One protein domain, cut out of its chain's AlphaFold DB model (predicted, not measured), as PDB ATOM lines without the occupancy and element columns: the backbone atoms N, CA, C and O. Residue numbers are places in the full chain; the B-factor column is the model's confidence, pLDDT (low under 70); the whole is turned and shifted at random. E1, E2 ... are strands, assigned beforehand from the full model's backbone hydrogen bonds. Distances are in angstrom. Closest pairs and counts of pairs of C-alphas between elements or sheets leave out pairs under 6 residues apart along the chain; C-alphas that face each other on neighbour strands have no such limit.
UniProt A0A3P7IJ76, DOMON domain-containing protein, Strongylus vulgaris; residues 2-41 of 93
ATOM      1  N   VAL A   2      15.732  47.918 -29.493       79.38
ATOM      2  CA  VAL A   2      15.542  46.875 -28.479       79.38
ATOM      3  C   VAL A   2      14.203  46.197 -28.729       79.38
ATOM      4  O   VAL A   2      13.281  46.823 -29.253       79.38
ATOM      5  N   THR A   3      14.103  44.918 -28.396       87.06
ATOM      6  CA  THR A   3      12.815  44.229 -28.267       87.06
ATOM      7  C   THR A   3      12.547  43.954 -26.805       87.06
ATOM      8  O   THR A   3      13.451  44.038 -25.978       87.06
ATOM      9  N   GLY A   4      11.304  43.632 -26.479       88.38
ATOM     10  CA  GLY A   4      10.944  43.210 -25.141       88.38
ATOM     11  C   GLY A   4       9.706  42.339 -25.156       88.38
ATOM     12  O   GLY A   4       9.168  41.988 -26.214       88.38
ATOM     13  N   TYR A   5       9.270  41.963 -23.966       87.50
ATOM     14  CA  TYR A   5       8.059  41.188 -23.778       87.50
ATOM     15  C   TYR A   5       7.411  41.455 -22.446       87.50
ATOM     16  O   TYR A   5       8.065  41.821 -21.480       87.50
ATOM     17  N   THR A   6       6.119  41.193 -22.400       84.81
ATOM     18  CA  THR A   6       5.351  41.185 -21.168       84.81
ATOM     19  C   THR A   6       4.549  39.890 -21.105       84.81
ATOM     20  O   THR A   6       4.225  39.304 -22.140       84.81
ATOM     21  N   SER A   7       4.274  39.411 -19.896       79.69
ATOM     22  CA  SER A   7       3.374  38.281 -19.637       79.69
ATOM     23  C   SER A   7       1.966  38.736 -19.231       79.69
ATOM     24  O   SER A   7       1.124  37.893 -18.933       79.69
ATOM     25  N   GLY A   8       1.703  40.049 -19.212       76.81
ATOM     26  CA  GLY A   8       0.437  40.626 -18.766       76.81
ATOM     27  C   GLY A   8       0.392  42.150 -18.916       76.81
ATOM     28  O   GLY A   8       0.972  42.706 -19.845       76.81
ATOM     29  N   TYR A   9      -0.302  42.821 -17.995       73.19
ATOM     30  CA  TYR A   9      -0.398  44.286 -17.930       73.19
ATOM     31  C   TYR A   9       0.746  44.885 -17.104       73.19
ATOM     32  O   TYR A   9       0.513  45.606 -16.141       73.19
ATOM     33  N   ASP A  10       1.979  44.559 -17.479       76.31
ATOM     34  CA  ASP A  10       3.190  45.041 -16.813       76.31
ATOM     35  C   ASP A  10       4.179  45.631 -17.813       76.31
ATOM     36  O   ASP A  10       4.137  45.327 -19.016       76.31
ATOM     37  N   THR A  11       5.098  46.442 -17.287       78.94
ATOM     38  CA  THR A  11       6.223  46.999 -18.036       78.94
ATOM     39  C   THR A  11       6.971  45.886 -18.781       78.94
ATOM     40  O   THR A  11       7.316  44.867 -18.176       78.94
ATOM     41  N   PRO A  12       7.255  46.055 -20.086       84.06
ATOM     42  CA  PRO A  12       7.990  45.055 -20.842       84.06
ATOM     43  C   PRO A  12       9.389  44.814 -20.271       84.06
ATOM     44  O   PRO A  12      10.156  45.746 -20.036       84.06
ATOM     45  N   ILE A  13       9.754  43.545 -20.133       88.56
ATOM     46  CA  ILE A  13      11.125  43.118 -19.886       88.56
ATOM     47  C   ILE A  13      11.878  43.231 -21.210       88.56
ATOM     48  O   ILE A  13      11.510  42.594 -22.201       88.56
ATOM     49  N   LEU A  14      12.920  44.059 -21.234       88.88
ATOM     50  CA  LEU A  14      13.752  44.238 -22.419       88.88
ATOM     51  C   LEU A  14      14.609  42.992 -22.665       88.88
ATOM     52  O   LEU A  14      15.233  42.450 -21.752       88.88
ATOM     53  N   ASP A  15      14.650  42.542 -23.915       86.88
ATOM     54  CA  ASP A  15      15.553  41.479 -24.334       86.88
ATOM     55  C   ASP A  15      17.000  42.019 -24.349       86.88
ATOM     56  O   ASP A  15      17.254  43.127 -24.824       86.88
ATOM     57  N   GLN A  16      17.968  41.220 -23.884       86.44
ATOM     58  CA  GLN A  16      19.396  41.591 -23.913       86.44
ATOM     59  C   GLN A  16      19.930  41.798 -25.340       86.44
ATOM     60  O   GLN A  16      20.875  42.553 -25.556       86.44
ATOM     61  N   VAL A  17      19.325  41.110 -26.309       86.94
ATOM     62  CA  VAL A  17      19.634  41.209 -27.734       86.94
ATOM     63  C   VAL A  17      18.326  41.398 -28.488       86.94
ATOM     64  O   VAL A  17      17.337  40.719 -28.210       86.94
ATOM     65  N   ALA A  18      18.320  42.317 -29.452       88.06
ATOM     66  CA  ALA A  18      17.150  42.566 -30.280       88.06
ATOM     67  C   ALA A  18      16.775  41.320 -31.098       88.06
ATOM     68  O   ALA A  18      17.590  40.756 -31.825       88.06
ATOM     69  N   ASN A  19      15.501  40.938 -31.031       89.69
ATOM     70  CA  ASN A  19      14.947  39.771 -31.724       89.69
ATOM     71  C   ASN A  19      14.461  40.077 -33.153       89.69
ATOM     72  O   ASN A  19      13.710  39.307 -33.751       89.69
ATOM     73  N   VAL A  20      14.863  41.216 -33.697       90.31
ATOM     74  CA  VAL A  20      14.471  41.736 -35.006       90.31
ATOM     75  C   VAL A  20      15.667  42.480 -35.589       90.31
ATOM     76  O   VAL A  20      16.437  43.099 -34.857       90.31
ATOM     77  N   SER A  21      15.802  42.460 -36.910       89.94
ATOM     78  CA  SER A  21      16.790  43.266 -37.622       89.94
ATOM     79  C   SER A  21      16.106  44.482 -38.247       89.94
ATOM     80  O   SER A  21      15.178  44.282 -39.044       89.94
ATOM     81  N   PRO A  22      16.536  45.719 -37.938       86.81
ATOM     82  CA  PRO A  22      16.047  46.911 -38.620       86.81
ATOM     83  C   PRO A  22      16.389  46.850 -40.109       86.81
ATOM     84  O   PRO A  22      17.424  46.319 -40.500       86.81
ATOM     85  N   GLN A  23      15.502  47.399 -40.929       86.75
ATOM     86  CA  GLN A  23      15.661  47.530 -42.379       86.75
ATOM     87  C   GLN A  23      15.485  48.989 -42.820       86.75
ATOM     88  O   GLN A  23      16.145  49.438 -43.750       86.75
ATOM     89  N   LEU A  24      14.603  49.739 -42.151       84.38
ATOM     90  CA  LEU A  24      14.398  51.169 -42.379       84.38
ATOM     91  C   LEU A  24      13.965  51.840 -41.077       84.38
ATOM     92  O   LEU A  24      13.093  51.328 -40.376       84.38
ATOM     93  N   LEU A  25      14.542  53.001 -40.794       84.38
ATOM     94  CA  LEU A  25      14.089  53.915 -39.755       84.38
ATOM     95  C   LEU A  25      14.185  55.327 -40.329       84.38
ATOM     96  O   LEU A  25      15.278  55.793 -40.635       84.38
ATOM     97  N   SER A  26      13.041  55.970 -40.530       85.69
ATOM     98  CA  SER A  26      12.956  57.321 -41.082       85.69
ATOM     99  C   SER A  26      11.913  58.118 -40.320       85.69
ATOM    100  O   SER A  26      10.850  57.591 -39.997       85.69
ATOM    101  N   PHE A  27      12.216  59.381 -40.048       82.88
ATOM    102  CA  PHE A  27      11.280  60.322 -39.455       82.88
ATOM    103  C   PHE A  27      11.226  61.568 -40.338       82.88
ATOM    104  O   PHE A  27      12.228  62.263 -40.490       82.88
ATOM    105  N   ASN A  28      10.078  61.815 -40.966       85.88
ATOM    106  CA  ASN A  28       9.863  62.964 -41.845       85.88
ATOM    107  C   ASN A  28       8.410  63.436 -41.724       85.88
ATOM    108  O   ASN A  28       7.518  62.604 -41.589       85.88
ATOM    109  N   ASN A  29       8.167  64.748 -41.774       85.69
ATOM    110  CA  ASN A  29       6.831  65.349 -41.663       85.69
ATOM    111  C   ASN A  29       6.026  64.817 -40.464       85.69
ATOM    112  O   ASN A  29       4.838  64.532 -40.582       85.69
ATOM    113  N   ASN A  30       6.691  64.654 -39.315       78.38
ATOM    114  CA  ASN A  30       6.103  64.103 -38.092       78.38
ATOM    115  C   ASN A  30       5.583  62.652 -38.215       78.38
ATOM    116  O   ASN A  30       4.786  62.205 -37.396       78.38
ATOM    117  N   GLN A  31       6.037  61.905 -39.226       77.25
ATOM    118  CA  GLN A  31       5.707  60.498 -39.428       77.25
ATOM    119  C   GLN A  31       6.948  59.628 -39.228       77.25
ATOM    120  O   GLN A  31       7.954  59.768 -39.930       77.25
ATOM    121  N   LEU A  32       6.857  58.690 -38.282       78.31
ATOM    122  CA  LEU A  32       7.863  57.656 -38.063       78.31
ATOM    123  C   LEU A  32       7.564  56.454 -38.963       78.31
ATOM    124  O   LEU A  32       6.567  55.762 -38.787       78.31
ATOM    125  N   THR A  33       8.451  56.182 -39.915       83.00
ATOM    126  CA  THR A  33       8.425  54.960 -40.721       83.00
ATOM    127  C   THR A  33       9.463  53.986 -40.192       83.00
ATOM    128  O   THR A  33      10.662  54.271 -40.193       83.00
ATOM    129  N   PHE A  34       9.004  52.803 -39.791       83.69
ATOM    130  CA  PHE A  34       9.858  51.748 -39.269       83.69
ATOM    131  C   PHE A  34       9.612  50.428 -39.992       83.69
ATOM    132  O   PHE A  34       8.483  49.950 -40.085       83.69
ATOM    133  N   ARG A  35      10.686  49.818 -40.497       86.62
ATOM    134  CA  ARG A  35      10.664  48.494 -41.118       86.62
ATOM    135  C   ARG A  35      11.705  47.614 -40.455       86.62
ATOM    136  O   ARG A  35      12.853  48.019 -40.286       86.62
ATOM    137  N   PHE A  36      11.319  46.384 -40.160       90.00
ATOM    138  CA  PHE A  36      12.200  45.373 -39.599       90.00
ATOM    139  C   PHE A  36      11.910  44.000 -40.205       90.00
ATOM    140  O   PHE A  36      10.942  43.810 -40.939       90.00
ATOM    141  N   SER A  37      12.781  43.046 -39.908       90.38
ATOM    142  CA  SER A  37      12.692  41.651 -40.340       90.38
ATOM    143  C   SER A  37      12.988  40.725 -39.162       90.38
ATOM    144  O   SER A  37      13.772  41.090 -38.285       90.38
ATOM    145  N   ARG A  38      12.380  39.534 -39.127       90.12
ATOM    146  CA  ARG A  38      12.781  38.458 -38.209       90.12
ATOM    147  C   ARG A  38      12.572  37.078 -38.833       90.12
ATOM    148  O   ARG A  38      11.707  36.955 -39.701       90.12
ATOM    149  N   PRO A  39      13.308  36.048 -38.384       91.31
ATOM    150  CA  PRO A  39      13.090  34.675 -38.826       91.31
ATOM    151  C   PRO A  39      11.703  34.150 -38.439       91.31
ATOM    152  O   PRO A  39      11.169  34.515 -37.388       91.31
ATOM    153  N   LEU A  40      11.152  33.257 -39.269       91.12
ATOM    154  CA  LEU A  40       9.893  32.571 -38.961       91.12
ATOM    155  C   LEU A  40      10.050  31.515 -37.855       91.12
ATOM    156  O   LEU A  40       9.131  31.337 -37.064       91.12
ATOM    157  N   GLY A  41      11.199  30.842 -37.784       92.56
ATOM    158  CA  GLY A  41      11.475  29.808 -36.781       92.56
ATOM    159  C   GLY A  41      11.713  30.350 -35.366       92.56
ATOM    160  O   GLY A  41      11.419  31.507 -35.057       92.56
TER     161      GLY A  41
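AT A GLANCE: This is residues 2 to 41 of the 93 residues of the protein "DOMON domain-containing protein" of Strongylus vulgaris (UniProt A0A3P7IJ76). With little regular structure, the domain is a long two-stranded hairpin, E1 and E2, and a looped stretch without named elements, residues 2 to 20, that folds back on itself before E1. The hairpin's tip, residues 27 to 32, sticks out. The printed part has 40 residues, with no named helix and two antiparallel strands in the order E1, E2; the class is all strand, with only 15 residues in named elements. It is only just loose, close to extended, with a radius of gyration of the C-alphas of 13.0 A and spans of 35 by 26 by 17 A.

IN THESE COORDINATES: E1, residues 21 to 28, measures 21.3 A, from C-alpha 21 at (16.790, 43.266, -37.622). E2, residues 31 to 37, measures 20.1 A, ending at C-alpha 37 at (12.692, 41.651, -40.340).

HOW THE PARTS SIT: E1 and E2 form a hairpin with a tight link, antiparallel at 171 degrees. N 21 and O 37, 2.8 A apart, are within hydrogen-bond range, as are N 28 and O 31 at 3.1 A. Residues 4 to 5 pair with residues 13 to 14, antiparallel.

THE WHOLE: The C-alphas farthest apart, Asn 29 and Gly 41, are 36.2 A apart. The printed part has no cut, and no printed residue is under 70 in pLDDT.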